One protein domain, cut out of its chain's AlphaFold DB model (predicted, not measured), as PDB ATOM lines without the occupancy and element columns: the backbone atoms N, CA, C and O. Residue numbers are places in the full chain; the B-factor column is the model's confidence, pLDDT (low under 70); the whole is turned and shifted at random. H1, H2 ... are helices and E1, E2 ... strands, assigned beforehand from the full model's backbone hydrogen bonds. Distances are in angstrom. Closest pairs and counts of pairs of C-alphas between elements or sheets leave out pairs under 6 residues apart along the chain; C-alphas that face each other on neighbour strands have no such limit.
ATOM      1  N   VAL A   3     264.183 176.239 128.825       98.25
ATOM      2  CA  VAL A   3     262.771 175.893 129.046       98.25
ATOM      3  C   VAL A   3     262.471 176.027 130.532       98.25
ATOM      4  O   VAL A   3     263.193 175.457 131.354       98.25
ATOM      5  N   GLU A   4     261.417 176.764 130.876       98.31
ATOM      6  CA  GLU A   4     260.961 176.939 132.255       98.31
ATOM      7  C   GLU A   4     259.593 176.296 132.473       98.31
ATOM      8  O   GLU A   4     258.627 176.587 131.767       98.31
ATOM      9  N   VAL A   5     259.507 175.451 133.499       97.94
ATOM     10  CA  VAL A   5     258.314 174.680 133.855       97.94
ATOM     11  C   VAL A   5     257.907 175.001 135.285       97.94
ATOM     12  O   VAL A   5     258.713 174.917 136.212       97.94
ATOM     13  N   SER A   6     256.648 175.375 135.486       96.50
ATOM     14  CA  SER A   6     256.080 175.608 136.808       96.50
ATOM     15  C   SER A   6     255.635 174.295 137.427       96.50
ATOM     16  O   SER A   6     254.808 173.593 136.863       96.50
ATOM     17  N   THR A   7     256.127 173.998 138.626       93.88
ATOM     18  CA  THR A   7     255.670 172.850 139.417       93.88
ATOM     19  C   THR A   7     255.140 173.334 140.768       93.88
ATOM     20  O   THR A   7     255.503 174.437 141.194       93.88
ATOM     21  N   PRO A   8     254.354 172.524 141.502       92.94
ATOM     22  CA  PRO A   8     253.935 172.865 142.865       92.94
ATOM     23  C   PRO A   8     255.106 173.144 143.822       92.94
ATOM     24  O   PRO A   8     254.948 173.847 144.811       92.94
ATOM     25  N   ARG A   9     256.305 172.623 143.516       90.69
ATOM     26  CA  ARG A   9     257.536 172.828 144.298       90.69
ATOM     27  C   ARG A   9     258.397 173.993 143.785       90.69
ATOM     28  O   ARG A   9     259.556 174.106 144.173       90.69
ATOM     29  N   GLY A  10     257.869 174.818 142.881       93.88
ATOM     30  CA  GLY A  10     258.575 175.937 142.256       93.88
ATOM     31  C   GLY A  10     258.960 175.691 140.795       93.88
ATOM     32  O   GLY A  10     258.582 174.691 140.178       93.88
ATOM     33  N   VAL A  11     259.700 176.636 140.212       96.56
ATOM     34  CA  VAL A  11     260.085 176.596 138.793       96.56
ATOM     35  C   VAL A  11     261.275 175.663 138.572       96.56
ATOM     36  O   VAL A  11     262.338 175.832 139.171       96.56
ATOM     37  N   ARG A  12     261.111 174.699 137.665       97.69
ATOM     38  CA  ARG A  12     262.182 173.855 137.123       97.69
ATOM     39  C   ARG A  12     262.648 174.422 135.787       97.69
ATOM     40  O   ARG A  12     261.849 174.960 135.027       97.69
ATOM     41  N   ARG A  13     263.947 174.314 135.508       97.56
ATOM     42  CA  ARG A  13     264.554 174.836 134.279       97.56
ATOM     43  C   ARG A  13     265.483 173.813 133.639       97.56
ATOM     44  O   ARG A  13     266.192 173.106 134.351       97.56
ATOM     45  N   GLY A  14     265.494 173.778 132.313       97.00
ATOM     46  CA  GLY A  14     266.488 173.068 131.507       97.00
ATOM     47  C   GLY A  14     267.133 174.025 130.513       97.00
ATOM     48  O   GLY A  14     266.489 174.973 130.063       97.00
ATOM     49  N   ARG A  15     268.403 173.796 130.168       96.94
ATOM     50  CA  ARG A  15     269.146 174.604 129.189       96.94
ATOM     51  C   ARG A  15     269.928 173.701 128.238       96.94
ATOM     52  O   ARG A  15     270.467 172.685 128.664       96.94
ATOM     53  N   SER A  16     269.991 174.106 126.973       94.75
ATOM     54  CA  SER A  16     270.855 173.524 125.942       94.75
ATOM     55  C   SER A  16     271.366 174.631 125.018       94.75
ATOM     56  O   SER A  16     270.657 175.612 124.751       94.75
ATOM     57  N   VAL A  17     272.604 174.480 124.560       94.81
ATOM     58  CA  VAL A  17     273.252 175.316 123.544       94.81
ATOM     59  C   VAL A  17     273.213 174.571 122.219       94.81
ATOM     60  O   VAL A  17     273.555 173.389 122.155       94.81
ATOM     61  N   MET A  18     272.768 175.269 121.181       91.06
ATOM     62  CA  MET A  18     272.516 174.730 119.850       91.06
ATOM     63  C   MET A  18     273.158 175.674 118.836       91.06
ATOM     64  O   MET A  18     273.150 176.886 119.042       91.06
ATOM     65  N   GLU A  19     273.691 175.120 117.761       90.94
ATOM     66  CA  GLU A  19     274.271 175.857 116.647       90.94
ATOM     67  C   GLU A  19     273.256 175.947 115.512       90.94
ATOM     68  O   GLU A  19     272.674 174.936 115.110       90.94
ATOM     69  N   ILE A  20     273.061 177.165 115.009       90.00
ATOM     70  CA  ILE A  20     272.307 177.425 113.788       90.00
ATOM     71  C   ILE A  20     273.306 177.697 112.672       90.00
ATOM     72  O   ILE A  20     274.157 178.577 112.798       90.00
ATOM     73  N   THR A  21     273.175 176.965 111.571       85.69
ATOM     74  CA  THR A  21     273.925 177.225 110.340       85.69
ATOM     75  C   THR A  21     273.007 177.804 109.274       85.69
ATOM     76  O   THR A  21     271.805 177.522 109.238       85.69
ATOM     77  N   ALA A  22     273.582 178.631 108.406       84.62
ATOM     78  CA  ALA A  22     272.931 179.162 107.221       84.62
ATOM     79  C   ALA A  22     273.971 179.318 106.110       84.62
ATOM     80  O   ALA A  22     275.099 179.735 106.378       84.62
ATOM     81  N   TYR A  23     273.604 178.977 104.881       79.19
ATOM     82  CA  TYR A  23     274.478 179.089 103.718       79.19
ATOM     83  C   TYR A  23     273.668 179.397 102.461       79.19
ATOM     84  O   TYR A  23     272.494 179.041 102.366       79.19
ATOM     85  N   GLU A  24     274.318 180.030 101.490       78.75
ATOM     86  CA  GLU A  24     273.792 180.209 100.137       78.75
ATOM     87  C   GLU A  24     274.503 179.253  99.180       78.75
ATOM     88  O   GLU A  24     275.676 178.921  99.366       78.75
ATOM     89  N   THR A  25     273.797 178.827  98.140       71.88
ATOM     90  CA  THR A  25     274.356 178.087  97.008       71.88
ATOM     91  C   THR A  25     274.018 178.813  95.716       71.88
ATOM     92  O   THR A  25     272.912 179.332  95.547       71.88
ATOM     93  N   GLY A  37     269.828 175.836 105.780       75.94
ATOM     94  CA  GLY A  37     270.197 176.009 107.173       75.94
ATOM     95  C   GLY A  37     270.095 174.716 107.965       75.94
ATOM     96  O   GLY A  37     269.593 173.700 107.490       75.94
ATOM     97  N   GLY A  38     270.600 174.742 109.189       79.88
ATOM     98  CA  GLY A  38     270.585 173.581 110.064       79.88
ATOM     99  C   GLY A  38     270.512 173.972 111.527       79.88
ATOM    100  O   GLY A  38     270.860 175.091 111.901       79.88
ATOM    101  N   LEU A  39     270.065 173.023 112.346       83.56
ATOM    102  CA  LEU A  39     270.109 173.111 113.798       83.56
ATOM    103  C   LEU A  39     270.866 171.905 114.336       83.56
ATOM    104  O   LEU A  39     270.475 170.764 114.097       83.56
ATOM    105  N   LYS A  40     271.929 172.154 115.093       85.38
ATOM    106  CA  LYS A  40     272.743 171.106 115.703       85.38
ATOM    107  C   LYS A  40     272.831 171.309 117.206       85.38
ATOM    108  O   LYS A  40     273.063 172.413 117.683       85.38
ATOM    109  N   GLY A  41     272.682 170.234 117.968       86.38
ATOM    110  CA  GLY A  41     272.814 170.249 119.421       86.38
ATOM    111  C   GLY A  41     271.971 169.168 120.077       86.38
ATOM    112  O   GLY A  41     271.491 168.251 119.415       86.38
ATOM    113  N   ASN A  42     271.777 169.299 121.385       90.44
ATOM    114  CA  ASN A  42     270.978 168.362 122.165       90.44
ATOM    115  C   ASN A  42     269.616 168.933 122.538       90.44
ATOM    116  O   ASN A  42     269.473 170.140 122.755       90.44
ATOM    117  N   ALA A  43     268.643 168.035 122.694       91.94
ATOM    118  CA  ALA A  43     267.351 168.360 123.276       91.94
ATOM    119  C   ALA A  43     267.534 168.996 124.663       91.94
ATOM    120  O   ALA A  43     268.429 168.619 125.429       91.94
ATOM    121  N   VAL A  44     266.676 169.958 125.001       96.00
ATOM    122  CA  VAL A  44     266.663 170.516 126.356       96.00
ATOM    123  C   VAL A  44     266.003 169.503 127.279       96.00
ATOM    124  O   VAL A  44     264.861 169.115 127.056       96.00
ATOM    125  N   VAL A  45     266.706 169.110 128.338       96.06
ATOM    126  CA  VAL A  45     266.169 168.211 129.365       96.06
ATOM    127  C   VAL A  45     265.746 169.030 130.577       96.06
ATOM    128  O   VAL A  45     266.572 169.744 131.151       96.06
ATOM    129  N   VAL A  46     264.483 168.911 130.991       97.19
ATOM    130  CA  VAL A  46     263.983 169.494 132.245       97.19
ATOM    131  C   VAL A  46     263.616 168.362 133.193       97.19
ATOM    132  O   VAL A  46     262.732 167.565 132.901       97.19
ATOM    133  N   ASN A  47     264.286 168.296 134.343       95.50
ATOM    134  CA  ASN A  47     263.984 167.299 135.366       95.50
ATOM    135  C   ASN A  47     262.777 167.762 136.193       95.50
ATOM    136  O   ASN A  47     262.878 168.740 136.945       95.50
ATOM    137  N   LEU A  48     261.653 167.060 136.052       94.44
ATOM    138  CA  LEU A  48     260.441 167.275 136.840       94.44
ATOM    139  C   LEU A  48     260.312 166.193 137.931       94.44
ATOM    140  O   LEU A  48     261.012 165.179 137.871       94.44
ATOM    141  N   PRO A  49     259.467 166.399 138.962       90.56
ATOM    142  CA  PRO A  49     259.285 165.424 140.043       90.56
ATOM    143  C   PRO A  49     258.803 164.039 139.587       90.56
ATOM    144  O   PRO A  49     259.067 163.057 140.267       90.56
ATOM    145  N   ASP A  50     258.104 163.980 138.459       88.88
ATOM    146  CA  ASP A  50     257.513 162.796 137.828       88.88
ATOM    147  C   ASP A  50     258.353 162.264 136.651       88.88
ATOM    148  O   ASP A  50     257.894 161.429 135.878       88.88
ATOM    149  N   GLY A  51     259.590 162.748 136.512       91.62
ATOM    150  CA  GLY A  51     260.530 162.324 135.480       91.62
ATOM    151  C   GLY A  51     260.922 163.444 134.512       91.62
ATOM    152  O   GLY A  51     260.314 164.519 134.485       91.62
ATOM    153  N   PRO A  52     261.988 163.242 133.723       95.38
ATOM    154  CA  PRO A  52     262.452 164.242 132.778       95.38
ATOM    155  C   PRO A  52     261.471 164.429 131.616       95.38
ATOM    156  O   PRO A  52     260.851 163.481 131.137       95.38
ATOM    157  N   ILE A  53     261.391 165.661 131.123       96.31
ATOM    158  CA  ILE A  53     260.852 165.970 129.797       96.31
ATOM    159  C   ILE A  53     261.986 166.414 128.874       96.31
ATOM    160  O   ILE A  53     262.986 166.988 129.320       96.31
ATOM    161  N   PHE A  54     261.811 166.165 127.585       95.69
ATOM    162  CA  PHE A  54     262.772 166.484 126.542       95.69
ATOM    163  C   PHE A  54     262.102 167.404 125.528       95.69
ATOM    164  O   PHE A  54     261.142 167.004 124.877       95.69
ATOM    165  N   ALA A  55     262.605 168.626 125.386       95.25
ATOM    166  CA  ALA A  55     262.219 169.513 124.296       95.25
ATOM    167  C   ALA A  55     263.154 169.266 123.106       95.25
ATOM    168  O   ALA A  55     264.361 169.522 123.193       95.25
ATOM    169  N   LEU A  56     262.594 168.711 122.034       91.94
ATOM    170  CA  LEU A  56     263.320 168.248 120.856       91.94
ATOM    171  C   LEU A  56     263.816 169.409 119.977       91.94
ATOM    172  O   LEU A  56     263.508 170.576 120.207       91.94
ATOM    173  N   LEU A  57     264.604 169.072 118.954       87.81
ATOM    174  CA  LEU A  57     265.135 170.014 117.959       87.81
ATOM    175  C   LEU A  57     264.135 170.308 116.827       87.81
ATOM    176  O   LEU A  57     264.493 170.899 115.812       87.81
ATOM    177  N   THR A  58     262.890 169.875 116.989       80.31
ATOM    178  CA  THR A  58     261.807 170.004 116.017       80.31
ATOM    179  C   THR A  58     260.682 170.821 116.628       80.31
ATOM    180  O   THR A  58     260.454 170.760 117.836       80.31
ATOM    181  N   THR A  59     259.972 171.592 115.810       75.44
ATOM    182  CA  THR A  59     258.762 172.309 116.234       75.44
ATOM    183  C   THR A  59     257.600 171.335 116.405       75.44
ATOM    184  O   THR A  59     257.593 170.249 115.825       75.44
ATOM    185  N   GLY A  60     256.656 171.688 117.281       62.97
ATOM    186  CA  GLY A  60     255.439 170.905 117.494       62.97
ATOM    187  C   GLY A  60     254.402 171.107 116.395       62.97
ATOM    188  O   GLY A  60     253.886 170.120 115.874       62.97
ATOM    189  N   ASP A  61     254.108 172.373 116.073       67.19
ATOM    190  CA  ASP A  61     252.893 172.745 115.330       67.19
ATOM    191  C   ASP A  61     253.096 173.848 114.269       67.19
ATOM    192  O   ASP A  61     252.174 174.118 113.503       67.19
ATOM    193  N   SER A  62     254.266 174.501 114.181       64.38
ATOM    194  CA  SER A  62     254.435 175.664 113.284       64.38
ATOM    195  C   SER A  62     254.658 175.323 111.809       64.38
ATOM    196  O   SER A  62     254.601 176.205 110.955       64.38
ATOM    197  N   GLY A  63     254.958 174.061 111.491       71.06
ATOM    198  CA  GLY A  63     255.333 173.630 110.138       71.06
ATOM    199  C   GLY A  63     256.684 174.175 109.650       71.06
ATOM    200  O   GLY A  63     257.116 173.807 108.563       71.06
ATOM    201  N   GLN A  64     257.361 175.015 110.440       75.50
ATOM    202  CA  GLN A  64     258.699 175.540 110.170       75.50
ATOM    203  C   GLN A  64     259.751 174.818 111.006       75.50
ATOM    204  O   GLN A  64     259.466 174.420 112.137       75.50
ATOM    205  N   PRO A  65     261.002 174.694 110.539       83.56
ATOM    206  CA  PRO A  65     262.079 174.214 111.391       83.56
ATOM    207  C   PRO A  65     262.314 175.137 112.572       83.56
ATOM    208  O   PRO A  65     262.278 176.363 112.456       83.56
ATOM    209  N   LEU A  66     262.724 174.535 113.684       86.88
ATOM    210  CA  LEU A  66     263.043 175.271 114.898       86.88
ATOM    211  C   LEU A  66     264.154 176.315 114.677       86.88
ATOM    212  O   LEU A  66     264.106 177.379 115.280       86.88
ATOM    213  N   ALA A  67     265.121 176.071 113.782       88.75
ATOM    214  CA  ALA A  67     266.149 177.066 113.445       88.75
ATOM    215  C   ALA A  67     265.568 178.363 112.861       88.75
ATOM    216  O   ALA A  67     266.017 179.452 113.230       88.75
ATOM    217  N   ALA A  68     264.571 178.258 111.976       87.50
ATOM    218  CA  ALA A  68     263.926 179.414 111.367       87.50
ATOM    219  C   ALA A  68     263.150 180.207 112.424       87.50
ATOM    220  O   ALA A  68     263.363 181.407 112.567       87.50
ATOM    221  N   GLU A  69     262.357 179.522 113.248       90.50
ATOM    222  CA  GLU A  69     261.588 180.139 114.333       90.50
ATOM    223  C   GLU A  69     262.471 180.859 115.361       90.50
ATOM    224  O   GLU A  69     262.214 182.001 115.746       90.50
ATOM    225  N   VAL A  70     263.558 180.208 115.789       92.56
ATOM    226  CA  VAL A  70     264.528 180.787 116.726       92.56
ATOM    227  C   VAL A  70     265.194 182.017 116.111       92.56
ATOM    228  O   VAL A  70     265.319 183.046 116.775       92.56
ATOM    229  N   THR A  71     265.591 181.932 114.839       91.19
ATOM    230  CA  THR A  71     266.197 183.059 114.118       91.19
ATOM    231  C   THR A  71     265.213 184.215 113.991       91.19
ATOM    232  O   THR A  71     265.594 185.357 114.229       91.19
ATOM    233  N   GLN A  72     263.947 183.940 113.676       90.88
ATOM    234  CA  GLN A  72     262.908 184.955 113.545       90.88
ATOM    235  C   GLN A  72     262.664 185.677 114.873       90.88
ATOM    236  O   GLN A  72     262.675 186.909 114.908       90.88
ATOM    237  N   ALA A  73     262.517 184.919 115.965       92.56
ATOM    238  CA  ALA A  73     262.312 185.464 117.303       92.56
ATOM    239  C   ALA A  73     263.482 186.356 117.750       92.56
ATOM    240  O   ALA A  73     263.265 187.444 118.277       92.56
ATOM    241  N   LEU A  74     264.724 185.926 117.503       92.69
ATOM    242  CA  LEU A  74     265.924 186.674 117.888       92.69
ATOM    243  C   LEU A  74     266.196 187.888 116.991       92.69
ATOM    244  O   LEU A  74     266.638 188.927 117.477       92.69
ATOM    245  N   ALA A  75     265.966 187.764 115.682       89.00
ATOM    246  CA  ALA A  75     266.228 188.833 114.722       89.00
ATOM    247  C   ALA A  75     265.119 189.897 114.692       89.00
ATOM    248  O   ALA A  75     265.344 190.979 114.144       89.00
ATOM    249  N   GLY A  76     263.935 189.590 115.242       83.25
ATOM    250  CA  GLY A  76     262.745 190.440 115.159       83.25
ATOM    251  C   GLY A  76     262.253 190.633 113.720       83.25
ATOM    252  O   GLY A  76     261.664 191.664 113.402       83.25
ATOM    253  N   ALA A  77     262.557 189.689 112.825       69.25
ATOM    254  CA  ALA A  77     262.254 189.802 111.404       69.25
ATOM    255  C   ALA A  77     260.806 189.382 111.110       69.25
ATOM    256  O   ALA A  77     260.318 188.385 111.636       69.25
ATOM    257  N   MET A  78     260.125 190.121 110.229       63.97
ATOM    258  CA  MET A  78     258.763 189.781 109.793       63.97
ATOM    259  C   MET A  78     258.749 188.645 108.754       63.97
ATOM    260  O   MET A  78     257.761 187.928 108.645       63.97
ATOM    261  N   SER A  79     259.848 188.465 108.014       77.44
ATOM    262  CA  SER A  79     260.047 187.373 107.059       77.44
ATOM    263  C   SER A  79     261.524 186.986 106.998       77.44
ATOM    264  O   SER A  79     262.396 187.856 107.006       77.44
ATOM    265  N   LEU A  80     261.794 185.681 106.914       81.50
ATOM    266  CA  LEU A  80     263.125 185.111 106.662       81.50
ATOM    267  C   LEU A  80     263.298 184.643 105.210       81.50
ATOM    268  O   LEU A  80     264.327 184.058 104.885       81.50
ATOM    269  N   SER A  81     262.300 184.888 104.359       78.50
ATOM    270  CA  SER A  81     262.344 184.615 102.925       78.50
ATOM    271  C   SER A  81     262.692 185.892 102.156       78.50
ATOM    272  O   SER A  81     262.174 186.960 102.510       78.50
ATOM    273  N   PRO A  82     263.524 185.816 101.098       80.44
ATOM    274  CA  PRO A  82     264.187 184.617 100.547       80.44
ATOM    275  C   PRO A  82     265.374 184.125 101.403       80.44
ATOM    276  O   PRO A  82     265.728 184.772 102.381       80.44
ATOM    277  N   VAL A  83     266.035 183.020 101.013       78.75
ATOM    278  CA  VAL A  83     267.204 182.422 101.718       78.75
ATOM    279  C   VAL A  83     268.242 183.456 102.159       78.75
ATOM    280  O   VAL A  83     268.770 183.373 103.265       78.75
ATOM    281  N   SER A  84     268.524 184.452 101.321       81.56
ATOM    282  CA  SER A  84     269.503 185.493 101.633       81.56
ATOM    283  C   SER A  84     269.107 186.358 102.830       81.56
ATOM    284  O   SER A  84     269.975 186.808 103.579       81.56
ATOM    285  N   ALA A  85     267.805 186.539 103.082       86.00
ATOM    286  CA  ALA A  85     267.308 187.194 104.286       86.00
ATOM    287  C   ALA A  85     267.580 186.337 105.534       86.00
ATOM    288  O   ALA A  85     268.053 186.866 106.541       86.00
ATOM    289  N   TYR A  86     267.362 185.020 105.456       85.44
ATOM    290  CA  TYR A  86     267.718 184.087 106.530       85.44
ATOM    291  C   TYR A  86     269.226 184.097 106.823       85.44
ATOM    292  O   TYR A  86     269.636 184.276 107.972       85.44
ATOM    293  N   VAL A  87     270.065 183.999 105.789       86.50
ATOM    294  CA  VAL A  87     271.531 184.039 105.919       86.50
ATOM    295  C   VAL A  87     271.996 185.370 106.511       86.50
ATOM    296  O   VAL A  87     272.822 185.389 107.428       86.50
ATOM    297  N   ALA A  88     271.434 186.493 106.057       88.50
ATOM    298  CA  ALA A  88     271.733 187.807 106.613       88.50
ATOM    299  C   ALA A  88     271.332 187.917 108.093       88.50
ATOM    300  O   ALA A  88     272.090 188.489 108.881       88.50
ATOM    301  N   ALA A  89     270.185 187.351 108.484       89.50
ATOM    302  CA  ALA A  89     269.725 187.328 109.870       89.50
ATOM    303  C   ALA A  89     270.658 186.499 110.766       89.50
ATOM    304  O   ALA A  89     271.113 187.002 111.793       89.50
ATOM    305  N   VAL A  90     271.027 185.282 110.354       89.19
ATOM    306  CA  VAL A  90     271.973 184.436 111.106       89.19
ATOM    307  C   VAL A  90     273.340 185.116 111.225       89.19
ATOM    308  O   VAL A  90     273.904 185.191 112.316       89.19
ATOM    309  N   ARG A  91     273.847 185.716 110.139       88.56
ATOM    310  CA  ARG A  91     275.102 186.486 110.164       88.56
ATOM    311  C   ARG A  91     275.033 187.674 111.126       88.56
ATOM    312  O   ARG A  91     276.003 187.946 111.827       88.56
ATOM    313  N   LYS A  92     273.895 188.375 111.180       88.31
ATOM    314  CA  LYS A  92     273.666 189.493 112.106       88.31
ATOM    315  C   LYS A  92     273.699 189.029 113.567       88.31
ATOM    316  O   LYS A  92     274.316 189.703 114.389       88.31
ATOM    317  N   LEU A  93     273.082 187.885 113.868       89.25
ATOM    318  CA  LEU A  93     273.051 187.286 115.209       89.25
ATOM    319  C   LEU A  93     274.425 186.783 115.677       89.25
ATOM    320  O   LEU A  93     274.698 186.810 116.872       89.25
ATOM    321  N   ASN A  94     275.306 186.391 114.752       84.69
ATOM    322  CA  ASN A  94     276.695 186.029 115.059       84.69
ATOM    323  C   ASN A  94     277.633 187.252 115.220       84.69
ATOM    324  O   ASN A  94     278.782 187.106 115.623       84.69
ATOM    325  N   GLY A  95     277.175 188.455 114.853       77.62
ATOM    326  CA  GLY A  95     277.956 189.695 114.897       77.62
ATOM    327  C   GLY A  95     277.655 190.561 116.124       77.62
ATOM    328  O   GLY A  95     277.551 190.081 117.245       77.62
ATOM    329  N   TRP A  96     277.468 191.867 115.911       57.72
ATOM    330  CA  TRP A  96     277.207 192.867 116.967       57.72
ATOM    331  C   TRP A  96     275.966 192.576 117.845       57.72
ATOM    332  O   TRP A  96     275.823 193.141 118.925       57.72
ATOM    333  N   PHE A  97     275.072 191.678 117.414       59.16
ATOM    334  CA  PHE A  97     273.896 191.228 118.171       59.16
ATOM    335  C   PHE A  97     274.127 189.907 118.932       59.16
ATOM    336  O   PHE A  97     273.158 189.225 119.252       59.16
ATOM    337  N   ALA A  98     275.376 189.558 119.267       65.38
ATOM    338  CA  ALA A  98     275.754 188.315 119.957       65.38
ATOM    339  C   ALA A  98     275.121 188.092 121.352       65.38
ATOM    340  O   ALA A  98     275.326 187.038 121.957       65.38
ATOM    341  N   HIS A  99     274.291 189.018 121.844       78.62
ATOM    342  CA  HIS A  99     273.504 188.886 123.081       78.62
ATOM    343  C   HIS A  99     271.990 189.044 122.858       78.62
ATOM    344  O   HIS A  99     271.259 189.438 123.768       78.62
ATOM    345  N   ALA A 100     271.506 188.782 121.641       91.12
ATOM    346  CA  ALA A 100     270.082 188.780 121.350       91.12
ATOM    347  C   ALA A 100     269.364 187.745 122.219       91.12
ATOM    348  O   ALA A 100     269.836 186.621 122.403       91.12
ATOM    349  N   LYS A 101     268.196 188.131 122.730       94.50
ATOM    350  CA  LYS A 101     267.367 187.308 123.602       94.50
ATOM    351  C   LYS A 101     265.900 187.545 123.301       94.50
ATOM    352  O   LYS A 101     265.481 188.693 123.185       94.50
ATOM    353  N   ALA A 102     265.129 186.469 123.222       95.38
ATOM    354  CA  ALA A 102     263.700 186.534 122.963       95.38
ATOM    355  C   ALA A 102     262.958 185.369 123.628       95.38
ATOM    356  O   ALA A 102     263.520 184.287 123.829       95.38
ATOM    357  N   ASP A 103     261.684 185.591 123.942       96.56
ATOM    358  CA  ASP A 103     260.751 184.502 124.217       96.56
ATOM    359  C   ASP A 103     260.303 183.889 122.887       96.56
ATOM    360  O   ASP A 103     259.938 184.593 121.944       96.56
ATOM    361  N   LEU A 104     260.327 182.562 122.810       94.12
ATOM    362  CA  LEU A 104     259.825 181.834 121.657       94.12
ATOM    363  C   LEU A 104     258.286 181.849 121.698       94.12
ATOM    364  O   LEU A 104     257.710 181.455 122.725       94.12
ATOM    365  N   PRO A 105     257.599 182.281 120.623       92.81
ATOM    366  CA  PRO A 105     256.145 182.290 120.595       92.81
ATOM    367  C   PRO A 105     255.613 180.864 120.719       92.81
ATOM    368  O   PRO A 105     256.235 179.906 120.266       92.81
ATOM    369  N   ARG A 106     254.438 180.714 121.333       91.06
ATOM    370  CA  ARG A 106     253.897 179.393 121.682       91.06
ATOM    371  C   ARG A 106     253.706 178.463 120.483       91.06
ATOM    372  O   ARG A 106     253.949 177.271 120.611       91.06
ATOM    373  N   ALA A 107     253.333 179.013 119.327       89.25
ATOM    374  CA  ALA A 107     253.202 178.255 118.081       89.25
ATOM    375  C   ALA A 107     254.531 177.627 117.618       89.25
ATOM    376  O   ALA A 107     254.531 176.568 117.002       89.25
ATOM    377  N   ALA A 108     255.656 178.251 117.966       90.81
ATOM    378  CA  ALA A 108     256.997 177.812 117.611       90.81
ATOM    379  C   ALA A 108     257.644 176.906 118.669       90.81
ATOM    380  O   ALA A 108     258.820 176.556 118.552       90.81
ATOM    381  N   TRP A 109     256.922 176.545 119.737       94.12
ATOM    382  CA  TRP A 109     257.500 175.706 120.776       94.12
ATOM    383  C   TRP A 109     257.908 174.334 120.214       94.12
ATOM    384  O   TRP A 109     257.186 173.741 119.403       94.12
ATOM    385  N   PRO A 110     259.079 173.819 120.628       92.50
ATOM    386  CA  PRO A 110     259.537 172.509 120.219       92.50
ATOM    387  C   PRO A 110     258.595 171.407 120.692       92.50
ATOM    388  O   PRO A 110     257.955 171.518 121.742       92.50
ATOM    389  N   THR A 111     258.584 170.301 119.950       91.75
ATOM    390  CA  THR A 111     257.920 169.075 120.388       91.75
ATOM    391  C   THR A 111     258.509 168.651 121.728       91.75
ATOM    392  O   THR A 111     259.726 168.501 121.870       91.75
ATOM    393  N   MET A 112     257.644 168.457 122.721       93.38
ATOM    394  CA  MET A 112     258.035 167.955 124.030       93.38
ATOM    395  C   MET A 112     257.650 166.495 124.151       93.38
ATOM    396  O   MET A 112     256.527 166.116 123.818       93.38
ATOM    397  N   VAL A 113     258.579 165.686 124.647       94.81
ATOM    398  CA  VAL A 113     258.343 164.266 124.887       94.81
ATOM    399  C   VAL A 113     258.752 163.862 126.294       94.81
ATOM    400  O   VAL A 113     259.636 164.462 126.914       94.81
ATOM    401  N   ARG A 114     258.117 162.802 126.773       94.44
ATOM    402  CA  ARG A 114     258.515 162.032 127.948       94.44
ATOM    403  C   ARG A 114     258.682 160.577 127.533       94.44
ATOM    404  O   ARG A 114     258.045 160.138 126.585       94.44
ATOM    405  N   PHE A 115     259.538 159.851 128.235       92.44
ATOM    406  CA  PHE A 115     259.680 158.410 128.076       92.44
ATOM    407  C   PHE A 115     259.137 157.738 129.333       92.44
ATOM    408  O   PHE A 115     259.545 158.130 130.429       92.44
ATOM    409  N   ASP A 116     258.265 156.744 129.179       91.88
ATOM    410  CA  ASP A 116     257.884 155.884 130.310       91.88
ATOM    411  C   ASP A 116     259.087 155.045 130.765       91.88
ATOM    412  O   ASP A 116     259.330 154.885 131.960       91.88
ATOM    413  N   ASP A 117     259.894 154.580 129.804       91.00
ATOM    414  CA  ASP A 117     261.210 153.987 130.037       91.00
ATOM    415  C   ASP A 117     262.259 154.696 129.174       91.00
ATOM    416  O   ASP A 117     262.316 154.538 127.953       91.00
ATOM    417  N   ILE A 118     263.139 155.458 129.826       89.38
ATOM    418  CA  ILE A 118     264.213 156.220 129.176       89.38
ATOM    419  C   ILE A 118     265.173 155.343 128.350       89.38
ATOM    420  O   ILE A 118     265.816 155.842 127.423       89.38
ATOM    421  N   ASN A 119     265.260 154.045 128.650       89.00
ATOM    422  CA  ASN A 119     266.103 153.100 127.921       89.00
ATOM    423  C   ASN A 119     265.411 152.510 126.686       89.00
ATOM    424  O   ASN A 119     266.075 151.872 125.869       89.00
ATOM    425  N   ASN A 120     264.107 152.747 126.515       88.06
ATOM    426  CA  ASN A 120     263.324 152.250 125.396       88.06
ATOM    427  C   ASN A 120     262.737 153.416 124.576       88.06
ATOM    428  O   ASN A 120     261.715 153.993 124.970       88.06
ATOM    429  N   PRO A 121     263.307 153.741 123.396       88.75
ATOM    430  CA  PRO A 121     262.865 154.883 122.596       88.75
ATOM    431  C   PRO A 121     261.408 154.786 122.129       88.75
ATOM    432  O   PRO A 121     260.787 155.809 121.860       88.75
ATOM    433  N   LYS A 122     260.833 153.576 122.070       89.81
ATOM    434  CA  LYS A 122     259.435 153.358 121.665       89.81
ATOM    435  C   LYS A 122     258.419 153.804 122.715       89.81
ATOM    436  O   LYS A 122     257.234 153.856 122.418       89.81
ATOM    437  N   THR A 123     258.874 154.117 123.927       92.44
ATOM    438  CA  THR A 123     258.022 154.656 124.997       92.44
ATOM    439  C   THR A 123     257.945 156.181 124.980       92.44
ATOM    440  O   THR A 123     257.373 156.774 125.892       92.44
ATOM    441  N   ALA A 124     258.535 156.830 123.971       92.50
ATOM    442  CA  ALA A 124     258.419 158.267 123.793       92.50
ATOM    443  C   ALA A 124     256.957 158.653 123.543       92.50
ATOM    444  O   ALA A 124     256.349 158.239 122.557       92.50
ATOM    445  N   GLN A 125     256.417 159.499 124.407       93.00
ATOM    446  CA  GLN A 125     255.088 160.073 124.277       93.00
ATOM    447  C   GLN A 125     255.201 161.588 124.169       93.00
ATOM    448  O   GLN A 125     255.907 162.226 124.957       93.00
ATOM    449  N   ARG A 126     254.495 162.176 123.197       92.94
ATOM    450  CA  ARG A 126     254.354 163.632 123.098       92.94
ATOM    451  C   ARG A 126     253.544 164.130 124.291       92.94
ATOM    452  O   ARG A 126     252.501 163.569 124.610       92.94
ATOM    453  N   VAL A 127     254.013 165.199 124.922       93.69
ATOM    454  CA  VAL A 127     253.324 165.850 126.039       93.69
ATOM    455  C   VAL A 127     252.933 167.267 125.645       93.69
ATOM    456  O   VAL A 127     253.708 167.971 125.000       93.69
ATOM    457  N   ASP A 128     251.729 167.686 126.030       92.75
ATOM    458  CA  ASP A 128     251.289 169.069 125.846       92.75
ATOM    459  C   ASP A 128     252.047 169.982 126.829       92.75
ATOM    460  O   ASP A 128     251.917 169.800 128.046       92.75
ATOM    461  N   PRO A 129     252.801 170.989 126.341       93.75
ATOM    462  CA  PRO A 129     253.468 171.975 127.184       93.75
ATOM    463  C   PRO A 129     252.546 172.649 128.214       93.75
ATOM    464  O   PRO A 129     253.001 172.976 129.311       93.75
ATOM    465  N   ALA A 130     251.261 172.850 127.893       92.81
ATOM    466  CA  ALA A 130     250.281 173.423 128.818       92.81
ATOM    467  C   ALA A 130     250.041 172.507 130.019       92.81
ATOM    468  O   ALA A 130     250.102 172.956 131.165       92.81
ATOM    469  N   ALA A 131     249.796 171.225 129.742       93.06
ATOM    470  CA  ALA A 131     249.446 170.221 130.738       93.06
ATOM    471  C   ALA A 131     250.569 170.001 131.759       93.06
ATOM    472  O   ALA A 131     250.304 169.768 132.935       93.06
ATOM    473  N   ILE A 132     251.826 170.134 131.328       93.38
ATOM    474  CA  ILE A 132     252.996 170.009 132.207       93.38
ATOM    475  C   ILE A 132     253.457 171.344 132.816       93.38
ATOM    476  O   ILE A 132     254.436 171.371 133.556       93.38
ATOM    477  N   GLY A 133     252.775 172.457 132.524       95.38
ATOM    478  CA  GLY A 133     253.044 173.756 133.143       95.38
ATOM    479  C   GLY A 133     254.250 174.514 132.578       95.38
ATOM    480  O   GLY A 133     254.878 175.285 133.310       95.38
ATOM    481  N   VAL A 134     254.604 174.322 131.303       96.94
ATOM    482  CA  VAL A 134     255.631 175.138 130.630       96.94
ATOM    483  C   VAL A 134     255.173 176.592 130.607       96.94
ATOM    484  O   VAL A 134     254.120 176.924 130.068       96.94
ATOM    485  N   LYS A 135     255.982 177.471 131.201       96.19
ATOM    486  CA  LYS A 135     255.692 178.906 131.300       96.19
ATOM    487  C   LYS A 135     256.222 179.679 130.108       96.19
ATOM    488  O   LYS A 135     255.525 180.529 129.569       96.19
ATOM    489  N   ARG A 136     257.471 179.403 129.735       96.94
ATOM    490  CA  ARG A 136     258.157 180.080 128.637       96.94
ATOM    491  C   ARG A 136     259.342 179.273 128.142       96.94
ATOM    492  O   ARG A 136     259.907 178.447 128.868       96.94
ATOM    493  N   ILE A 137     259.734 179.582 126.916       97.75
ATOM    494  CA  ILE A 137     260.956 179.094 126.298       97.75
ATOM    495  C   ILE A 137     261.732 180.312 125.835       97.75
ATOM    496  O   ILE A 137     261.247 181.082 125.017       97.75
ATOM    497  N   VAL A 138     262.930 180.474 126.378       97.69
ATOM    498  CA  VAL A 138     263.800 181.611 126.104       97.69
ATOM    499  C   VAL A 138     264.918 181.162 125.177       97.69
ATOM    500  O   VAL A 138     265.589 180.151 125.422       97.69
ATOM    501  N   VAL A 139     265.149 181.923 124.120       96.12
ATOM    502  CA  VAL A 139     266.282 181.749 123.215       96.12
ATOM    503  C   VAL A 139     267.224 182.928 123.377       96.12
ATOM    504  O   VAL A 139     266.793 184.056 123.590       96.12
ATOM    505  N   GLU A 140     268.519 182.637 123.354       95.19
ATOM    506  CA  GLU A 140     269.578 183.613 123.584       95.19
ATOM    507  C   GLU A 140     270.791 183.187 122.757       95.19
ATOM    508  O   GLU A 140     271.119 181.993 122.730       95.19
ATOM    509  N   THR A 141     271.422 184.134 122.065       94.06
ATOM    510  CA  THR A 141     272.702 183.904 121.387       94.06
ATOM    511  C   THR A 141     273.818 183.785 122.422       94.06
ATOM    512  O   THR A 141     273.809 184.459 123.448       94.06
ATOM    513  N   THR A 142     274.784 182.904 122.177       92.56
ATOM    514  CA  THR A 142     275.906 182.675 123.092       92.56
ATOM    515  C   THR A 142     277.141 182.225 122.317       92.56
ATOM    516  O   THR A 142     277.012 181.631 121.248       92.56
ATOM    517  N   SER A 143     278.323 182.482 122.876       91.19
ATOM    518  CA  SER A 143     279.605 181.924 122.433       91.19
ATOM    519  C   SER A 143     279.960 180.602 123.131       91.19
ATOM    520  O   SER A 143     281.043 180.063 122.907       91.19
ATOM    521  N   ASP A 144     279.093 180.100 124.016       92.56
ATOM    522  CA  ASP A 144     279.275 178.805 124.673       92.56
ATOM    523  C   ASP A 144     279.321 177.672 123.636       92.56
ATOM    524  O   ASP A 144     278.639 177.706 122.610       92.56
ATOM    525  N   ALA A 145     280.076 176.615 123.931       92.31
ATOM    526  CA  ALA A 145     280.111 175.437 123.074       92.31
ATOM    527  C   ALA A 145     278.732 174.754 122.982       92.31
ATOM    528  O   ALA A 145     277.980 174.682 123.961       92.31
ATOM    529  N   VAL A 146     278.432 174.184 121.808       91.62
ATOM    530  CA  VAL A 146     277.229 173.368 121.579       91.62
ATOM    531  C   VAL A 146     277.138 172.262 122.629       91.62
ATOM    532  O   VAL A 146     278.111 171.561 122.911       91.62
ATOM    533  N   THR A 147     275.954 172.087 123.213       88.44
ATOM    534  CA  THR A 147     275.732 171.060 124.232       88.44
ATOM    535  C   THR A 147     275.810 169.669 123.605       88.44
ATOM    536  O   THR A 147     275.112 169.376 122.637       88.44
ATOM    537  N   THR A 148     276.625 168.798 124.200       87.25
ATOM    538  CA  THR A 148     276.842 167.401 123.789       87.25
ATOM    539  C   THR A 148     276.539 166.433 124.944       87.25
ATOM    540  O   THR A 148     276.228 166.860 126.058       87.25
ATOM    541  N   GLY A 149     276.530 165.118 124.686       82.56
ATOM    542  CA  GLY A 149     276.423 164.104 125.741       82.56
ATOM    543  C   GLY A 149     275.015 163.598 126.074       82.56
ATOM    544  O   GLY A 149     274.866 162.883 127.065       82.56
ATOM    545  N   ILE A 150     273.979 163.921 125.291       85.56
ATOM    546  CA  ILE A 150     272.627 163.379 125.516       85.56
ATOM    547  C   ILE A 150     272.576 161.867 125.298       85.56
ATOM    548  O   ILE A 150     271.815 161.175 125.961       85.56
ATOM    549  N   GLU A 151     273.464 161.339 124.462       81.75
ATOM    550  CA  GLU A 151     273.668 159.913 124.239       81.75
ATOM    551  C   GLU A 151     274.114 159.160 125.499       81.75
ATOM    552  O   GLU A 151     273.872 157.967 125.620       81.75
ATOM    553  N   LYS A 152     274.722 159.849 126.476       85.25
ATOM    554  CA  LYS A 152     275.049 159.240 127.774       85.25
ATOM    555  C   LYS A 152     273.807 159.061 128.647       85.25
ATOM    556  O   LYS A 152     273.801 158.205 129.522       85.25
ATOM    557  N   LYS A 153     272.774 159.884 128.431       83.94
ATOM    558  CA  LYS A 153     271.467 159.762 129.099       83.94
ATOM    559  C   LYS A 153     270.543 158.799 128.360       83.94
ATOM    560  O   LYS A 153     269.772 158.093 128.990       83.94
ATOM    561  N   LEU A 154     270.622 158.798 127.034       86.19
ATOM    562  CA  LEU A 154     269.841 157.964 126.132       86.19
ATOM    563  C   LEU A 154     270.799 156.984 125.449       86.19
ATOM    564  O   LEU A 154     271.223 157.221 124.320       86.19
ATOM    565  N   GLY A 155     271.177 155.907 126.148       81.06
ATOM    566  CA  GLY A 155     272.228 154.982 125.691       81.06
ATOM    567  C   GLY A 155     271.973 154.387 124.300       81.06
ATOM    568  O   GLY A 155     272.903 154.164 123.529       81.06
ATOM    569  N   TRP A 156     270.702 154.232 123.932       82.62
ATOM    570  CA  TRP A 156     270.266 153.772 122.614       82.62
ATOM    571  C   TRP A 156     270.588 154.755 121.472       82.62
ATOM    572  O   TRP A 156     270.694 154.328 120.324       82.62
ATOM    573  N   LEU A 157     270.822 156.047 121.749       78.69
ATOM    574  CA  LEU A 157     271.278 157.000 120.728       78.69
ATOM    575  C   LEU A 157     272.694 156.698 120.237       78.69
ATOM    576  O   LEU A 157     273.017 157.043 119.105       78.69
ATOM    577  N   ILE A 158     273.540 156.053 121.047       71.00
ATOM    578  CA  ILE A 158     274.892 155.659 120.622       71.00
ATOM    579  C   ILE A 158     274.796 154.673 119.454       71.00
ATOM    580  O   ILE A 158     275.494 154.834 118.456       71.00
ATOM    581  N   SER A 159     273.876 153.712 119.547       63.78
ATOM    582  CA  SER A 159     273.595 152.740 118.488       63.78
ATOM    583  C   SER A 159     272.900 153.371 117.275       63.78
ATOM    584  O   SER A 159     273.080 152.901 116.156       63.78
ATOM    585  N   ALA A 160     272.141 154.453 117.479       58.59
ATOM    586  CA  ALA A 160     271.416 155.159 116.424       58.59
ATOM    587  C   ALA A 160     272.251 156.209 115.661       58.59
ATOM    588  O   ALA A 160     271.776 156.730 114.660       58.59
ATOM    589  N   LYS A 161     273.496 156.523 116.060       52.41
ATOM    590  CA  LYS A 161     274.360 157.516 115.369       52.41
ATOM    591  C   LYS A 161     274.742 157.160 113.917       52.41
ATOM    592  O   LYS A 161     275.419 157.955 113.271       52.41
ATOM    593  N   ASN A 162     274.261 156.036 113.383       34.81
ATOM    594  CA  ASN A 162     274.247 155.758 111.943       34.81
ATOM    595  C   ASN A 162     273.121 156.501 111.187       34.81
ATOM    596  O   ASN A 162     273.047 156.400 109.966       34.81
ATOM    597  N   PHE A 163     272.264 157.262 111.879       32.19
ATOM    598  CA  PHE A 163     271.280 158.160 111.274       32.19
ATOM    599  C   PHE A 163     271.840 159.587 111.208       32.19
ATOM    600  O   PHE A 163     272.094 160.236 112.223       32.19
ATOM    601  N   HIS A 164     272.079 160.058 109.985       33.66
ATOM    602  CA  HIS A 164     272.624 161.378 109.693       33.66
ATOM    603  C   HIS A 164     271.692 162.491 110.205       33.66
ATOM    604  O   HIS A 164     270.505 162.504 109.896       33.66
ATOM    605  N   PHE A 165     272.242 163.456 110.951       34.28
ATOM    606  CA  PHE A 165     271.569 164.724 111.238       34.28
ATOM    607  C   PHE A 165     271.372 165.464 109.909       34.28
ATOM    608  O   PHE A 165     272.337 165.971 109.337       34.28
ATOM    609  N   THR A 166     270.152 165.480 109.382       35.91
ATOM    610  CA  THR A 166     269.846 166.120 108.104       35.91
ATOM    611  C   THR A 166     269.855 167.639 108.249       35.91
ATOM    612  O   THR A 166     269.021 168.240 108.925       35.91
ATOM    613  N   THR A 167     270.818 168.273 107.585       37.28
ATOM    614  CA  THR A 167     270.664 169.622 107.034       37.28
ATOM    615  C   THR A 167     269.388 169.650 106.200       37.28
ATOM    616  O   THR A 167     269.261 168.841 105.281       37.28
ATOM    617  N   VAL A 168     268.455 170.549 106.513       44.69
ATOM    618  CA  VAL A 168     267.242 170.727 105.709       44.69
ATOM    619  C   VAL A 168     267.486 171.922 104.781       44.69
ATOM    620  O   VAL A 168     267.696 173.038 105.272       44.69
ATOM    621  N   PRO A 169     267.529 171.725 103.451       40.22
ATOM    622  CA  PRO A 169     267.569 172.825 102.493       40.22
ATOM    623  C   PRO A 169     266.417 173.800 102.758       40.22
ATOM    624  O   PRO A 169     265.303 173.392 103.071       40.22
TER     625      PRO A 169
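AT A GLANCE: This is residues 3 to 25 and 37 to 169 of the 183 residues of an uncharacterized protein of Spirochaetia bacterium (UniProt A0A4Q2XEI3). Two antiparallel sheets of four strands, E2 E1 E10 E7 and E5 E6 E8 E9, are partly face to face with their strands crossed, a loosely formed sandwich whose sheets come close together at E2 and E5. Past one end of it runs the two-stranded ribbon E3 E4, with H2 packed on E3, and H1 fills the place between this ribbon and the strands E7 and E10; residues 141 to 169, with the short H3, run round the outside. The printed part has 156 residues, with three named helices and ten named strands in the order E1 E2 E3 E4 E5 E6 H1 H2 E7 E8 E9 E10 H3, and the class is mixed, helices and strands. It is compact, with a radius of gyration of the C-alphas of 16.0 A, and spans 43 by 38 by 28 A.

HOW THE PARTS SIT: The first sheet, strongly twisted, runs E2 (residues 10 to 15), E1 (3 to 7), E10 (134 to 140), E7 (101 to 103). E1 and E2 form a hairpin, with N 5 and O 12 2.8 A apart, within hydrogen-bond range. E10 pairs with E1 through N 135 and O 4, 2.8 A, and with E7 through N 139 and O 102, 2.9 A. The second sheet runs E5 (44 to 48), E6 (51 to 59), E8 (110 to 115), E9 (124 to 126). E5 and E6 are a hairpin, with N 55 and O 44 at 2.8 A; E6 and E8 have N 54 and O 113 at 2.8 A; E8 and E9 are a hairpin, with N 125 and O 114 at 2.8 A. The two sheets form a sandwich, two sheets face to face: the facing parts are 9.5 A centre to centre, and the strands of one stand at 48 degrees to those of the other. The closest C-alphas of E2 and E5 are those of Gly 14 and Val 46, 4.4 A apart, while E8 and E10 are apart. E2 runs on into E3 (18 to 24) at 43 degrees, and E4 (37 to 41) runs on into E5 at 41 degrees. E3 and E4 are antiparallel, with N 19 and O 40 at 2.8 A. H1 (66 to 75) is on the first sheet in two layers, a helix on one face of a sheet, at a height of 9.4 A over the sheet. It lies over E10 and E7, only just slantwise to the strands at 57 degrees to E10 on the local plane. The closest C-alphas of H1 and E4 are those of Ala 67 and Leu 39, 5.6 A apart. H2 (83 to 93) touches H1 at a steep tilt of 61 degrees, the same way, closest at the C-alphas of Ala 75 and Ala 89, 6.2 A. The C-alphas of Ala 22 in E3 and Val 87 in H2 are 5.2 A apart, their closest. H3 (156 to 160) touches no helix. In H1, H2 and H3 every O i to N i+4 pair is within hydrogen-bond range.

IN THESE COORDINATES: E1 begins at C-alpha 3, (262.771, 175.893, 129.046). The longest strand by residues is E6, 21.8 A from first to last C-alpha, and it bends by 55 degrees at residue 56. E3 measures 20.5 A, E10 17.8 A, E2 16.9 A and E8 16.1 A. H2 measures 15.5 A and H1 13.9 A. H3 ends at C-alpha 160, (271.416, 155.159, 116.424).

THE WHOLE: The two C-alphas farthest apart are those of Pro 8 and Thr 25, 50.5 A. Residues 26 to 36 are cut out, between E3 and E4, and C-alphas 25 and 37 are 11.2 A apart across the cut. The link E10 to H3, 15 residues, is long. The mean pLDDT of the printed part is 84.9; it is under 70 at residues 60 to 62, 77 to 78, 96 to 98 and 159 to 169.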